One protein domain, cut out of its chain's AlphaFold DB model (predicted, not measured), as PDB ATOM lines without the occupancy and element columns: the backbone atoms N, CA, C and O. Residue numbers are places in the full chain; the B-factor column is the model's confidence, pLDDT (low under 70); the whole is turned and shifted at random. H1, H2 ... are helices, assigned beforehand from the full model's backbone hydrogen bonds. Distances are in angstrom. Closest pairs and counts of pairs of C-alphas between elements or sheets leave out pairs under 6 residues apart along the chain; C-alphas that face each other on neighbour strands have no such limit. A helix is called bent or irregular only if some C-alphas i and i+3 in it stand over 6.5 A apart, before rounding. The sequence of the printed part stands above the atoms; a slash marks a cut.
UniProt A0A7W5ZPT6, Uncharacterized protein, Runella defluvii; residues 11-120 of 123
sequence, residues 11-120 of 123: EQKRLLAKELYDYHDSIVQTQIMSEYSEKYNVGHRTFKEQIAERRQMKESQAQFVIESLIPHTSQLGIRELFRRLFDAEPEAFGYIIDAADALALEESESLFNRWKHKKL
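What this domain is: This is residues 11 to 120 of the 123 residues of an uncharacterized protein of Runella defluvii (UniProt A0A7W5ZPT6). The longest helix, H7, is an arm at one end of a body of crossed helices, beside H5, and its residues 113 to 118 stick out. In the body H1 is the core, with H3 and H5 on opposite sides of it and H4 alongside; H2 packs on H3 and H4, and little H6 on H5. The printed part has 110 residues with seven named helices, H1 to H7 in chain order, and no named strand: all helix. It is compact, with a radius of gyration of the C-alphas of 15.2 A and spans of 44 by 33 by 26 A.

Where its parts are: H7, residues 102 to 118, is 25.6 A long and ends at C-alpha 118 (120.066, 142.425, 112.442). H5 is residues 75 to 86, H6 90 to 93. H1, residues 11 to 23, 18.2 A, begins at C-alpha 11 (124.228, 162.027, 91.925). H2, residues 26 to 40, and H4, residues 59 to 72, each measure 20.7 A; H3 is residues 44 to 51. H4 is irregular, only just: C-alphas 68 and 71 are 6.6 A apart.

How they stand to each other: H7 and H5 are close but not clearly touching, closest at the C-alphas of Leu 76 and Leu 105, 6.9 A. H5 touches H6, only just, with 3 pairs of C-alphas within 8 A, the closest Phe 82 and Pro 90, 5.9 A. With residues 81 to 85 alone H5 touches the hub, H1, at a steep tilt of 40 degrees, opposite ways; the closest C-alphas, Glu 19 and Leu 81, are 7.5 A apart. H1 touches H4 the same way at a shallow tilt of 33 degrees, only just short of steep, closest at the C-alphas of Ala 17 and Ile 66, 5.1 A. H1 touches H3 at a steep 60 degrees, with C-alphas of Lys 18 and Ile 51 closest, 5.3 A. H2 touches H4, C-alphas of Ile 32 and Ser 68 closest, 6.9 A, and, with residues 33 to 37 alone, H3, about perpendicular at 80 degrees, C-alphas of Ser 37 and His 44 closest, 6.3 A. Every O i to N i+4 pair is within hydrogen-bond range in H1, H2, H3 and H5, against 8 of 10 in H4 and 10 of 13 in H7; H6 is too short for one.

The domain as a whole: The C-alphas farthest apart, Asn 41 and Leu 120, are 46.7 A apart. The printed part has no cut and no long link. Residues 113 to 120 stand free. Confidence is low, under 70, in residues 99 to 120.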
ATOM      1  N   GLU A  11     124.513 163.451  91.718       96.12
ATOM      2  CA  GLU A  11     124.228 162.027  91.925       96.12
ATOM      3  C   GLU A  11     123.313 161.814  93.131       96.12
ATOM      4  O   GLU A  11     122.305 161.121  93.020       96.12
ATOM      5  N   GLN A  12     123.580 162.504  94.242       96.31
ATOM      6  CA  GLN A  12     122.712 162.468  95.419       96.31
ATOM      7  C   GLN A  12     121.320 163.040  95.131       96.31
ATOM      8  O   GLN A  12     120.330 162.493  95.609       96.31
ATOM      9  N   LYS A  13     121.213 164.096  94.313       97.31
ATOM     10  CA  LYS A  13     119.914 164.633  93.878       97.31
ATOM     11  C   LYS A  13     119.138 163.622  93.036       97.31
ATOM     12  O   LYS A  13     117.944 163.453  93.245       97.31
ATOM     13  N   ARG A  14     119.793 162.937  92.093       97.62
ATOM     14  CA  ARG A  14     119.147 161.895  91.274       97.62
ATOM     15  C   ARG A  14     118.652 160.739  92.137       97.62
ATOM     16  O   ARG A  14     117.506 160.330  91.985       97.62
ATOM     17  N   LEU A  15     119.485 160.285  93.073       97.25
ATOM     18  CA  LEU A  15     119.126 159.232  94.017       97.25
ATOM     19  C   LEU A  15     117.934 159.647  94.887       97.25
ATOM     20  O   LEU A  15     116.952 158.918  94.967       97.25
ATOM     21  N   LEU A  16     117.973 160.843  95.486       97.25
ATOM     22  CA  LEU A  16     116.867 161.347  96.299       97.25
ATOM     23  C   LEU A  16     115.578 161.509  95.481       97.25
ATOM     24  O   LEU A  16     114.517 161.119  95.950       97.25
ATOM     25  N   ALA A  17     115.662 162.042  94.258       97.94
ATOM     26  CA  ALA A  17     114.517 162.185  93.361       97.94
ATOM     27  C   ALA A  17     113.858 160.834  93.055       97.94
ATOM     28  O   ALA A  17     112.634 160.725  93.098       97.94
ATOM     29  N   LYS A  18     114.665 159.804  92.775       97.88
ATOM     30  CA  LYS A  18     114.181 158.443  92.545       97.88
ATOM     31  C   LYS A  18     113.516 157.870  93.797       97.88
ATOM     32  O   LYS A  18     112.397 157.383  93.715       97.88
ATOM     33  N   GLU A  19     114.181 157.932  94.945       97.94
ATOM     34  CA  GLU A  19     113.664 157.325  96.175       97.94
ATOM     35  C   GLU A  19     112.421 158.054  96.699       97.94
ATOM     36  O   GLU A  19     111.512 157.404  97.202       97.94
ATOM     37  N   LEU A  20     112.332 159.377  96.519       97.25
ATOM     38  CA  LEU A  20     111.091 160.119  96.735       97.25
ATOM     39  C   LEU A  20     110.006 159.650  95.764       97.25
ATOM     40  O   LEU A  20     108.887 159.411  96.188       97.25
ATOM     41  N   TYR A  21     110.310 159.502  94.472       97.75
ATOM     42  CA  TYR A  21     109.314 159.067  93.493       97.75
ATOM     43  C   TYR A  21     108.767 157.671  93.821       97.75
ATOM     44  O   TYR A  21     107.554 157.469  93.813       97.75
ATOM     45  N   ASP A  22     109.651 156.739  94.177       96.69
ATOM     46  CA  ASP A  22     109.309 155.360  94.540       96.69
ATOM     47  C   ASP A  22     108.594 155.253  95.902       96.69
ATOM     48  O   ASP A  22     107.892 154.273  96.141       96.69
ATOM     49  N   TYR A  23     108.745 156.246  96.786       95.75
ATOM     50  CA  TYR A  23     108.037 156.314  98.072       95.75
ATOM     51  C   TYR A  23     106.527 156.537  97.899       95.75
ATOM     52  O   TYR A  23     105.735 156.139  98.753       95.75
ATOM     53  N   HIS A  24     106.123 157.182  96.804       95.94
ATOM     54  CA  HIS A  24     104.745 157.598  96.574       95.94
ATOM     55  C   HIS A  24     103.933 156.602  95.753       95.94
ATOM     56  O   HIS A  24     104.462 155.816  94.970       95.94
ATOM     57  N   ASP A  25     102.611 156.671  95.902       95.38
ATOM     58  CA  ASP A  25     101.684 155.872  95.109       95.38
ATOM     59  C   ASP A  25     101.578 156.343  93.647       95.38
ATOM     60  O   ASP A  25     102.092 157.387  93.231       95.38
ATOM     61  N   SER A  26     100.853 155.563  92.842       95.00
ATOM     62  CA  SER A  26     100.684 155.834  91.415       95.00
ATOM     63  C   SER A  26      99.977 157.158  91.103       95.00
ATOM     64  O   SER A  26     100.143 157.666  89.993       95.00
ATOM     65  N   ILE A  27      99.172 157.705  92.020       96.75
ATOM     66  CA  ILE A  27      98.433 158.955  91.802       96.75
ATOM     67  C   ILE A  27      99.427 160.115  91.815       96.75
ATOM     68  O   ILE A  27      99.550 160.825  90.813       96.75
ATOM     69  N   VAL A  28     100.206 160.239  92.892       96.69
ATOM     70  CA  VAL A  28     101.241 161.278  93.020       96.69
ATOM     71  C   VAL A  28     102.313 161.099  91.941       96.69
ATOM     72  O   VAL A  28     102.690 162.056  91.264       96.69
ATOM     73  N   GLN A  29     102.746 159.862  91.684       97.38
ATOM     74  CA  GLN A  29     103.707 159.560  90.619       97.38
ATOM     75  C   GLN A  29     103.225 159.997  89.227       97.38
ATOM     76  O   GLN A  29     104.026 160.472  88.415       97.38
ATOM     77  N   THR A  30     101.933 159.827  88.926       97.31
ATOM     78  CA  THR A  30     101.349 160.236  87.638       97.31
ATOM     79  C   THR A  30     101.248 161.752  87.530       97.31
ATOM     80  O   THR A  30     101.543 162.302  86.465       97.31
ATOM     81  N   GLN A  31     100.895 162.427  88.624       97.50
ATOM     82  CA  GLN A  31     100.878 163.885  88.687       97.50
ATOM     83  C   GLN A  31     102.273 164.463  88.415       97.50
ATOM     84  O   GLN A  31     102.442 165.200  87.444       97.50
ATOM     85  N   ILE A  32     103.293 164.059  89.181       97.44
ATOM     86  CA  ILE A  32     104.657 164.592  89.029       97.44
ATOM     87  C   ILE A  32     105.236 164.288  87.648       97.44
ATOM     88  O   ILE A  32     105.881 165.144  87.043       97.44
ATOM     89  N   MET A  33     104.982 163.093  87.108       97.81
ATOM     90  CA  MET A  33     105.391 162.757  85.743       97.81
ATOM     91  C   MET A  33     104.767 163.706  84.711       97.81
ATOM     92  O   MET A  33     105.448 164.087  83.758       97.81
ATOM     93  N   SER A  34     103.500 164.084  84.887       97.38
ATOM     94  CA  SER A  34     102.793 164.980  83.965       97.38
ATOM     95  C   SER A  34     103.355 166.402  84.050       97.38
ATOM     96  O   SER A  34     103.749 166.960  83.027       97.38
ATOM     97  N   GLU A  35     103.510 166.937  85.264       97.81
ATOM     98  CA  GLU A  35     104.097 168.264  85.505       97.81
ATOM     99  C   GLU A  35     105.541 168.361  84.988       97.81
ATOM    100  O   GLU A  35     105.926 169.339  84.342       97.81
ATOM    101  N   TYR A  36     106.349 167.321  85.216       98.06
ATOM    102  CA  TYR A  36     107.710 167.232  84.687       98.06
ATOM    103  C   TYR A  36     107.720 167.292  83.159       98.06
ATOM    104  O   TYR A  36     108.534 167.992  82.550       98.06
ATOM    105  N   SER A  37     106.832 166.516  82.542       96.81
ATOM    106  CA  SER A  37     106.765 166.363  81.093       96.81
ATOM    107  C   SER A  37     106.370 167.668  80.416       96.81
ATOM    108  O   SER A  37     106.993 168.046  79.425       96.81
ATOM    109  N   GLU A  38     105.412 168.392  80.996       97.56
ATOM    110  CA  GLU A  38     105.018 169.730  80.560       97.56
ATOM    111  C   GLU A  38     106.166 170.735  80.727       97.56
ATOM    112  O   GLU A  38     106.568 171.390  79.765       97.56
ATOM    113  N   LYS A  39     106.771 170.801  81.919       97.75
ATOM    114  CA  LYS A  39     107.817 171.783  82.239       97.75
ATOM    115  C   LYS A  39     109.068 171.649  81.374       97.75
ATOM    116  O   LYS A  39     109.667 172.655  80.993       97.75
ATOM    117  N   TYR A  40     109.501 170.420  81.100       97.00
ATOM    118  CA  TYR A  40     110.745 170.158  80.371       97.00
ATOM    119  C   TYR A  40     110.530 169.758  78.910       97.00
ATOM    120  O   TYR A  40     111.521 169.524  78.214       97.00
ATOM    121  N   ASN A  41     109.279 169.687  78.443       96.38
ATOM    122  CA  ASN A  41     108.909 169.164  77.127       96.38
ATOM    123  C   ASN A  41     109.537 167.779  76.865       96.38
ATOM    124  O   ASN A  41     110.228 167.540  75.871       96.38
ATOM    125  N   VAL A  42     109.357 166.873  77.826       94.75
ATOM    126  CA  VAL A  42     109.917 165.517  77.821       94.75
ATOM    127  C   VAL A  42     108.774 164.510  77.858       94.75
ATOM    128  O   VAL A  42     107.859 164.648  78.652       94.75
ATOM    129  N   GLY A  43     108.814 163.462  77.032       96.56
ATOM    130  CA  GLY A  43     107.775 162.426  77.068       96.56
ATOM    131  C   GLY A  43     107.823 161.561  78.337       96.56
ATOM    132  O   GLY A  43     108.904 161.262  78.848       96.56
ATOM    133  N   HIS A  44     106.668 161.043  78.774       97.12
ATOM    134  CA  HIS A  44     106.515 160.216  79.990       97.12
ATOM    135  C   HIS A  44     107.498 159.036  80.049       97.12
ATOM    136  O   HIS A  44     108.065 158.722  81.094       97.12
ATOM    137  N   ARG A  45     107.750 158.390  78.901       97.31
ATOM    138  CA  ARG A  45     108.740 157.309  78.794       97.31
ATOM    139  C   ARG A  45     110.146 157.780  79.157       97.31
ATOM    140  O   ARG A  45     110.845 157.098  79.895       97.31
ATOM    141  N   THR A  46     110.546 158.939  78.640       97.62
ATOM    142  CA  THR A  46     111.866 159.505  78.921       97.62
ATOM    143  C   THR A  46     111.990 159.868  80.397       97.62
ATOM    144  O   THR A  46     113.013 159.554  80.991       97.62
ATOM    145  N   PHE A  47     110.950 160.442  81.008       97.56
ATOM    146  CA  PHE A  47     110.934 160.688  82.453       97.56
ATOM    147  C   PHE A  47     111.142 159.394  83.256       97.56
ATOM    148  O   PHE A  47     112.028 159.339  84.105       97.56
ATOM    149  N   LYS A  48     110.403 158.321  82.938       96.94
ATOM    150  CA  LYS A  48     110.569 157.020  83.611       96.94
ATOM    151  C   LYS A  48     111.972 156.439  83.437       96.94
ATOM    152  O   LYS A  48     112.529 155.897  84.381       96.94
ATOM    153  N   GLU A  49     112.561 156.561  82.248       97.88
ATOM    154  CA  GLU A  49     113.946 156.143  82.002       97.88
ATOM    155  C   GLU A  49     114.952 156.990  82.797       97.88
ATOM    156  O   GLU A  49     115.963 156.458  83.248       97.88
ATOM    157  N   GLN A  50     114.675 158.282  82.991       97.38
ATOM    158  CA  GLN A  50     115.509 159.176  83.794       97.38
ATOM    159  C   GLN A  50     115.422 158.869  85.294       97.38
ATOM    160  O   GLN A  50     116.458 158.815  85.949       97.38
ATOM    161  N   ILE A  51     114.219 158.634  85.828       96.94
ATOM    162  CA  ILE A  51     114.013 158.221  87.229       96.94
ATOM    163  C   ILE A  51     114.625 156.844  87.497       96.94
ATOM    164  O   ILE A  51     115.267 156.646  88.521       96.94
ATOM    165  N   ALA A  52     114.503 155.907  86.555       95.69
ATOM    166  CA  ALA A  52     115.109 154.580  86.656       95.69
ATOM    167  C   ALA A  52     116.622 154.560  86.350       95.69
ATOM    168  O   ALA A  52     117.173 153.483  86.130       95.69
ATOM    169  N   GLU A  53     117.271 155.727  86.247       94.38
ATOM    170  CA  GLU A  53     118.708 155.905  85.971       94.38
ATOM    171  C   GLU A  53     119.208 155.302  84.642       94.38
ATOM    172  O   GLU A  53     120.402 155.296  84.345       94.38
ATOM    173  N   ARG A  54     118.295 154.863  83.769       96.00
ATOM    174  CA  ARG A  54     118.606 154.368  82.415       96.00
ATOM    175  C   ARG A  54     118.954 155.500  81.455       96.00
ATOM    176  O   ARG A  54     119.493 155.260  80.376       96.00
ATOM    177  N   ARG A  55     118.627 156.737  81.829       96.19
ATOM    178  CA  ARG A  55     118.940 157.949  81.082       96.19
ATOM    179  C   ARG A  55     119.375 159.056  82.028       96.19
ATOM    180  O   ARG A  55     118.865 159.187  83.133       96.19
ATOM    181  N   GLN A  56     120.296 159.902  81.576       92.88
ATOM    182  CA  GLN A  56     120.767 161.012  82.395       92.88
ATOM    183  C   GLN A  56     119.662 162.049  82.646       92.88
ATOM    184  O   GLN A  56     118.987 162.510  81.719       92.88
ATOM    185  N   MET A  57     119.536 162.452  83.908       96.00
ATOM    186  CA  MET A  57     118.698 163.558  84.368       96.00
ATOM    187  C   MET A  57     119.574 164.771  84.700       96.00
ATOM    188  O   MET A  57     120.596 164.631  85.374       96.00
ATOM    189  N   LYS A  58     119.224 165.967  84.223       97.06
ATOM    190  CA  LYS A  58     119.968 167.200  84.540       97.06
ATOM    191  C   LYS A  58     119.741 167.621  85.992       97.06
ATOM    192  O   LYS A  58     118.762 167.222  86.611       97.06
ATOM    193  N   GLU A  59     120.608 168.483  86.515       97.12
ATOM    194  CA  GLU A  59     120.477 168.973  87.892       97.12
ATOM    195  C   GLU A  59     119.142 169.670  88.152       97.12
ATOM    196  O   GLU A  59     118.456 169.332  89.110       97.12
ATOM    197  N   SER A  60     118.728 170.574  87.262       97.31
ATOM    198  CA  SER A  60     117.443 171.267  87.388       97.31
ATOM    199  C   SER A  60     116.244 170.320  87.324       97.31
ATOM    200  O   SER A  60     115.230 170.588  87.954       97.31
ATOM    201  N   GLN A  61     116.366 169.211  86.591       97.94
ATOM    202  CA  GLN A  61     115.332 168.183  86.482       97.94
ATOM    203  C   GLN A  61     115.216 167.368  87.775       97.94
ATOM    204  O   GLN A  61     114.113 167.181  88.273       97.94
ATOM    205  N   ALA A  62     116.346 166.937  88.344       97.69
ATOM    206  CA  ALA A  62     116.360 166.227  89.623       97.69
ATOM    207  C   ALA A  62     115.860 167.125  90.762       97.69
ATOM    208  O   ALA A  62     115.034 166.702  91.565       97.69
ATOM    209  N   GLN A  63     116.305 168.386  90.782       97.31
ATOM    210  CA  GLN A  63     115.850 169.381  91.748       97.31
ATOM    211  C   GLN A  63     114.332 169.576  91.682       97.31
ATOM    212  O   GLN A  63     113.683 169.563  92.720       97.31
ATOM    213  N   PHE A  64     113.767 169.690  90.477       97.94
ATOM    214  CA  PHE A  64     112.323 169.816  90.307       97.94
ATOM    215  C   PHE A  64     111.565 168.624  90.891       97.94
ATOM    216  O   PHE A  64     110.615 168.828  91.630       97.94
ATOM    217  N   VAL A  65     111.999 167.390  90.613       97.88
ATOM    218  CA  VAL A  65     111.334 166.198  91.163       97.88
ATOM    219  C   VAL A  65     111.362 166.206  92.694       97.88
ATOM    220  O   VAL A  65     110.341 165.933  93.318       97.88
ATOM    221  N   ILE A  66     112.499 166.563  93.300       97.19
ATOM    222  CA  ILE A  66     112.627 166.670  94.760       97.19
ATOM    223  C   ILE A  66     111.670 167.731  95.314       97.19
ATOM    224  O   ILE A  66     110.903 167.449  96.232       97.19
ATOM    225  N   GLU A  67     111.703 168.943  94.759       95.31
ATOM    226  CA  GLU A  67     110.875 170.065  95.214       95.31
ATOM    227  C   GLU A  67     109.381 169.802  95.032       95.31
ATOM    228  O   GLU A  67     108.592 170.207  95.881       95.31
ATOM    229  N   SER A  68     108.997 169.093  93.971       96.00
ATOM    230  CA  SER A  68     107.613 168.698  93.743       96.00
ATOM    231  C   SER A  68     107.151 167.605  94.705       96.00
ATOM    232  O   SER A  68     106.002 167.625  95.116       96.00
ATOM    233  N   LEU A  69     108.013 166.656  95.091       96.50
ATOM    234  CA  LEU A  69     107.616 165.515  95.926       96.50
ATOM    235  C   LEU A  69     107.695 165.783  97.431       96.50
ATOM    236  O   LEU A  69     106.941 165.173  98.189       96.50
ATOM    237  N   ILE A  70     108.565 166.687  97.886       92.94
ATOM    238  CA  ILE A  70     108.679 167.030  99.314       92.94
ATOM    239  C   ILE A  70     107.328 167.446  99.926       92.94
ATOM    240  O   ILE A  70     106.974 166.868 100.951       92.94
ATOM    241  N   PRO A  71     106.526 168.342  99.316       90.56
ATOM    242  CA  PRO A  71     105.219 168.732  99.853       90.56
ATOM    243  C   PRO A  71     104.214 167.580  99.991       90.56
ATOM    244  O   PRO A  71     103.296 167.666 100.800       90.56
ATOM    245  N   HIS A  72     104.378 166.507  99.212       92.00
ATOM    246  CA  HIS A  72     103.537 165.310  99.285       92.00
ATOM    247  C   HIS A  72     104.078 164.261 100.264       92.00
ATOM    248  O   HIS A  72     103.379 163.302 100.581       92.00
ATOM    249  N   THR A  73     105.314 164.414 100.742       91.69
ATOM    250  CA  THR A  73     105.981 163.438 101.607       91.69
ATOM    251  C   THR A  73     105.773 163.809 103.067       91.69
ATOM    252  O   THR A  73     105.980 164.954 103.466       91.69
ATOM    253  N   SER A  74     105.386 162.832 103.892       89.94
ATOM    254  CA  SER A  74     105.292 163.054 105.335       89.94
ATOM    255  C   SER A  74     106.654 163.450 105.908       89.94
ATOM    256  O   SER A  74     107.705 163.018 105.431       89.94
ATOM    257  N   GLN A  75     106.642 164.247 106.973       87.75
ATOM    258  CA  GLN A  75     107.864 164.712 107.632       87.75
ATOM    259  C   GLN A  75     108.759 163.547 108.075       87.75
ATOM    260  O   GLN A  75     109.972 163.569 107.858       87.75
ATOM    261  N   LEU A  76     108.140 162.504 108.642       89.19
ATOM    262  CA  LEU A  76     108.814 161.268 109.021       89.19
ATOM    263  C   LEU A  76     109.446 160.577 107.807       89.19
ATOM    264  O   LEU A  76     110.608 160.189 107.877       89.19
ATOM    265  N   GLY A  77     108.715 160.481 106.692       91.44
ATOM    266  CA  GLY A  77     109.217 159.877 105.459       91.44
ATOM    267  C   GLY A  77     110.428 160.623 104.904       91.44
ATOM    268  O   GLY A  77     111.425 160.000 104.548       91.44
ATOM    269  N   ILE A  78     110.408 161.961 104.906       92.19
ATOM    270  CA  ILE A  78     111.564 162.749 104.458       92.19
ATOM    271  C   ILE A  78     112.773 162.492 105.367       92.19
ATOM    272  O   ILE A  78     113.862 162.213 104.867       92.19
ATOM    273  N   ARG A  79     112.602 162.529 106.694       92.44
ATOM    274  CA  ARG A  79     113.705 162.253 107.632       92.44
ATOM    275  C   ARG A  79     114.258 160.838 107.477       92.44
ATOM    276  O   ARG A  79     115.474 160.669 107.440       92.44
ATOM    277  N   GLU A  80     113.396 159.832 107.329       92.94
ATOM    278  CA  GLU A  80     113.811 158.447 107.082       92.94
ATOM    279  C   GLU A  80     114.646 158.333 105.800       92.94
ATOM    280  O   GLU A  80     115.723 157.732 105.812       92.94
ATOM    281  N   LEU A  81     114.189 158.947 104.704       95.06
ATOM    282  CA  LEU A  81     114.912 158.945 103.434       95.06
ATOM    283  C   LEU A  81     116.292 159.596 103.570       95.06
ATOM    284  O   LEU A  81     117.284 159.003 103.152       95.06
ATOM    285  N   PHE A  82     116.386 160.773 104.190       94.75
ATOM    286  CA  PHE A  82     117.666 161.465 104.364       94.75
ATOM    287  C   PHE A  82     118.636 160.689 105.265       94.75
ATOM    288  O   PHE A  82     119.801 160.521 104.898       94.75
ATOM    289  N   ARG A  83     118.160 160.120 106.381       93.81
ATOM    290  CA  ARG A  83     118.976 159.263 107.259       93.81
ATOM    291  C   ARG A  83     119.478 158.024 106.526       93.81
ATOM    292  O   ARG A  83     120.655 157.689 106.609       93.81
ATOM    293  N   ARG A  84     118.607 157.351 105.771       93.88
ATOM    294  CA  ARG A  84     118.962 156.133 105.033       93.88
ATOM    295  C   ARG A  84     119.954 156.398 103.902       93.88
ATOM    296  O   ARG A  84     120.839 155.575 103.684       93.88
ATOM    297  N   LEU A  85     119.779 157.488 103.156       94.00
ATOM    298  CA  LEU A  85     120.574 157.772 101.959       94.00
ATOM    299  C   LEU A  85     121.879 158.504 102.270       94.00
ATOM    300  O   LEU A  85     122.874 158.284 101.579       94.00
ATOM    301  N   PHE A  86     121.882 159.370 103.284       94.12
ATOM    302  CA  PHE A  86     122.976 160.314 103.525       94.12
ATOM    303  C   PHE A  86     123.518 160.295 104.957       94.12
ATOM    304  O   PHE A  86     124.439 161.058 105.235       94.12
ATOM    305  N   ASP A  87     122.971 159.459 105.849       92.75
ATOM    306  CA  ASP A  87     123.317 159.435 107.282       92.75
ATOM    307  C   ASP A  87     123.229 160.836 107.922       92.75
ATOM    308  O   ASP A  87     124.079 161.259 108.704       92.75
ATOM    309  N   ALA A  88     122.215 161.604 107.512       91.62
ATOM    310  CA  ALA A  88     122.056 163.007 107.872       91.62
ATOM    311  C   ALA A  88     120.580 163.420 107.935       91.62
ATOM    312  O   ALA A  88     119.709 162.775 107.356       91.62
ATOM    313  N   GLU A  89     120.310 164.530 108.620       91.44
ATOM    314  CA  GLU A  89     118.986 165.158 108.663       91.44
ATOM    315  C   GLU A  89     118.755 166.081 107.448       91.44
ATOM    316  O   GLU A  89     119.707 166.709 106.965       91.44
ATOM    317  N   PRO A  90     117.504 166.235 106.973       91.88
ATOM    318  CA  PRO A  90     117.164 167.112 105.849       91.88
ATOM    319  C   PRO A  90     117.598 168.574 106.059       91.88
ATOM    320  O   PRO A  90     118.022 169.246 105.112       91.88
ATOM    321  N   GLU A  91     117.605 169.060 107.301       91.06
ATOM    322  CA  GLU A  91     118.026 170.422 107.644       91.06
ATOM    323  C   GLU A  91     119.503 170.693 107.348       91.06
ATOM    324  O   GLU A  91     119.871 171.844 107.095       91.06
ATOM    325  N   ALA A  92     120.357 169.661 107.341       89.50
ATOM    326  CA  ALA A  92     121.764 169.808 106.967       89.50
ATOM    327  C   ALA A  92     121.920 170.296 105.517       89.50
ATOM    328  O   ALA A  92     122.902 170.968 105.192       89.50
ATOM    329  N   PHE A  93     120.920 170.016 104.677       90.81
ATOM    330  CA  PHE A  93     120.863 170.388 103.267       90.81
ATOM    331  C   PHE A  93     119.911 171.560 102.985       90.81
ATOM    332  O   PHE A  93     119.676 171.904 101.829       90.81
ATOM    333  N   GLY A  94     119.376 172.201 104.030       87.44
ATOM    334  CA  GLY A  94     118.492 173.361 103.907       87.44
ATOM    335  C   GLY A  94     117.010 173.031 103.718       87.44
ATOM    336  O   GLY A  94     116.221 173.950 103.505       87.44
ATOM    337  N   TYR A  95     116.609 171.762 103.839       87.56
ATOM    338  CA  TYR A  95     115.200 171.372 103.857       87.56
ATOM    339  C   TYR A  95     114.652 171.534 105.279       87.56
ATOM    340  O   TYR A  95     114.946 170.736 106.165       87.56
ATOM    341  N   ILE A  96     113.904 172.613 105.509       83.38
ATOM    342  CA  ILE A  96     113.325 172.933 106.819       83.38
ATOM    343  C   ILE A  96     112.013 172.166 106.966       83.38
ATOM    344  O   ILE A  96     111.073 172.413 106.213       83.38
ATOM    345  N   ILE A  97     111.958 171.249 107.932       78.38
ATOM    346  CA  ILE A  97     110.768 170.449 108.226       78.38
ATOM    347  C   ILE A  97     110.298 170.790 109.637       78.38
ATOM    348  O   ILE A  97     111.017 170.539 110.605       78.38
ATOM    349  N   ASP A  98     109.110 171.388 109.753       70.94
ATOM    350  CA  ASP A  98     108.545 171.802 111.040       70.94
ATOM    351  C   ASP A  98     108.448 170.608 111.995       70.94
ATOM    352  O   ASP A  98     107.835 169.601 111.671       70.94
ATOM    353  N   ALA A  99     109.045 170.708 113.183       57.28
ATOM    354  CA  ALA A  99     109.188 169.604 114.137       57.28
ATOM    355  C   ALA A  99     107.895 169.272 114.919       57.28
ATOM    356  O   ALA A  99     107.951 168.977 116.113       57.28
ATOM    357  N   ALA A 100     106.726 169.356 114.281       54.00
ATOM    358  CA  ALA A 100     105.442 169.184 114.957       54.00
ATOM    359  C   ALA A 100     105.172 167.732 115.410       54.00
ATOM    360  O   ALA A 100     104.408 167.543 116.350       54.00
ATOM    361  N   ASP A 101     105.861 166.733 114.844       48.84
ATOM    362  CA  ASP A 101     105.682 165.308 115.177       48.84
ATOM    363  C   ASP A 101     106.926 164.665 115.827       48.84
ATOM    364  O   ASP A 101     107.363 163.572 115.461       48.84
ATOM    365  N   ALA A 102     107.517 165.327 116.829       48.53
ATOM    366  CA  ALA A 102     108.678 164.805 117.567       48.53
ATOM    367  C   ALA A 102     108.441 163.421 118.225       48.53
ATOM    368  O   ALA A 102     109.389 162.660 118.400       48.53
ATOM    369  N   LEU A 103     107.187 163.057 118.527       52.47
ATOM    370  CA  LEU A 103     106.821 161.766 119.133       52.47
ATOM    371  C   LEU A 103     106.902 160.570 118.164       52.47
ATOM    372  O   LEU A 103     107.147 159.454 118.607       52.47
ATOM    373  N   ALA A 104     106.759 160.777 116.849       52.12
ATOM    374  CA  ALA A 104     106.864 159.693 115.860       52.12
ATOM    375  C   ALA A 104     108.326 159.330 115.522       52.12
ATOM    376  O   ALA A 104     108.607 158.255 114.985       52.12
ATOM    377  N   LEU A 105     109.274 160.222 115.835       48.53
ATOM    378  CA  LEU A 105     110.692 160.024 115.535       48.53
ATOM    379  C   LEU A 105     111.358 158.989 116.452       48.53
ATOM    380  O   LEU A 105     112.178 158.202 115.977       48.53
ATOM    381  N   GLU A 106     110.986 158.952 117.736       53.16
ATOM    382  CA  GLU A 106     111.557 158.006 118.710       53.16
ATOM    383  C   GLU A 106     111.214 156.544 118.366       53.16
ATOM    384  O   GLU A 106     112.052 155.646 118.505       53.16
ATOM    385  N   GLU A 107     110.016 156.285 117.829       55.00
ATOM    386  CA  GLU A 107     109.614 154.940 117.390       55.00
ATOM    387  C   GLU A 107     110.381 154.486 116.135       55.00
ATOM    388  O   GLU A 107     110.803 153.327 116.040       55.00
ATOM    389  N   SER A 108     110.638 155.408 115.200       55.66
ATOM    390  CA  SER A 108     111.449 155.157 114.001       55.66
ATOM    391  C   SER A 108     112.916 154.868 114.343       55.66
ATOM    392  O   SER A 108     113.496 153.918 113.813       55.66
ATOM    393  N   GLU A 109     113.510 155.598 115.292       54.25
ATOM    394  CA  GLU A 109     114.888 155.353 115.744       54.25
ATOM    395  C   GLU A 109     115.058 153.975 116.388       54.25
ATOM    396  O   GLU A 109     116.051 153.284 116.139       54.25
ATOM    397  N   SER A 110     114.067 153.520 117.157       55.62
ATOM    398  CA  SER A 110     114.049 152.172 117.735       55.62
ATOM    399  C   SER A 110     114.009 151.075 116.657       55.62
ATOM    400  O   SER A 110     114.740 150.079 116.738       55.62
ATOM    401  N   LEU A 111     113.216 151.268 115.596       56.16
ATOM    402  CA  LEU A 111     113.092 150.314 114.486       56.16
ATOM    403  C   LEU A 111     114.319 150.312 113.565       56.16
ATOM    404  O   LEU A 111     114.812 149.238 113.204       56.16
ATOM    405  N   PHE A 112     114.858 151.488 113.241       57.34
ATOM    406  CA  PHE A 112     116.071 151.635 112.439       57.34
ATOM    407  C   PHE A 112     117.284 150.993 113.128       57.34
ATOM    408  O   PHE A 112     118.012 150.207 112.511       57.34
ATOM    409  N   ASN A 113     117.455 151.226 114.435       58.94
ATOM    410  CA  ASN A 113     118.518 150.595 115.219       58.94
ATOM    411  C   ASN A 113     118.361 149.067 115.269       58.94
ATOM    412  O   ASN A 113     119.342 148.335 115.104       58.94
ATOM    413  N   ARG A 114     117.129 148.552 115.389       56.16
ATOM    414  CA  ARG A 114     116.854 147.105 115.305       56.16
ATOM    415  C   ARG A 114     117.236 146.499 113.958       56.16
ATOM    416  O   ARG A 114     117.770 145.389 113.917       56.16
ATOM    417  N   TRP A 115     116.962 147.198 112.859       57.41
ATOM    418  CA  TRP A 115     117.301 146.724 111.519       57.41
ATOM    419  C   TRP A 115     118.814 146.720 111.276       57.41
ATOM    420  O   TRP A 115     119.354 145.725 110.788       57.41
ATOM    421  N   LYS A 116     119.515 147.783 111.693       56.28
ATOM    422  CA  LYS A 116     120.978 147.891 111.581       56.28
ATOM    423  C   LYS A 116     121.689 146.771 112.351       56.28
ATOM    424  O   LYS A 116     122.608 146.153 111.822       56.28
ATOM    425  N   HIS A 117     121.209 146.440 113.553       56.97
ATOM    426  CA  HIS A 117     121.758 145.342 114.357       56.97
ATOM    427  C   HIS A 117     121.486 143.945 113.776       56.97
ATOM    428  O   HIS A 117     122.336 143.065 113.900       56.97
ATOM    429  N   LYS A 118     120.355 143.720 113.090       53.69
ATOM    430  CA  LYS A 118     120.066 142.425 112.442       53.69
ATOM    431  C   LYS A 118     120.966 142.115 111.243       53.69
ATOM    432  O   LYS A 118     121.167 140.946 110.943       53.69
ATOM    433  N   LYS A 119     121.520 143.126 110.567       53.88
ATOM    434  CA  LYS A 119     122.430 142.931 109.424       53.88
ATOM    435  C   LYS A 119     123.885 142.626 109.809       53.88
ATOM    436  O   LYS A 119     124.681 142.347 108.920       53.88
ATOM    437  N   LEU A 120     124.233 142.668 111.097       51.16
ATOM    438  CA  LEU A 120     125.602 142.456 111.592       51.16
ATOM    439  C   LEU A 120     125.848 141.063 112.194       51.16
ATOM    440  O   LEU A 120     126.947 140.804 112.676       51.16
TER     441      LEU A 120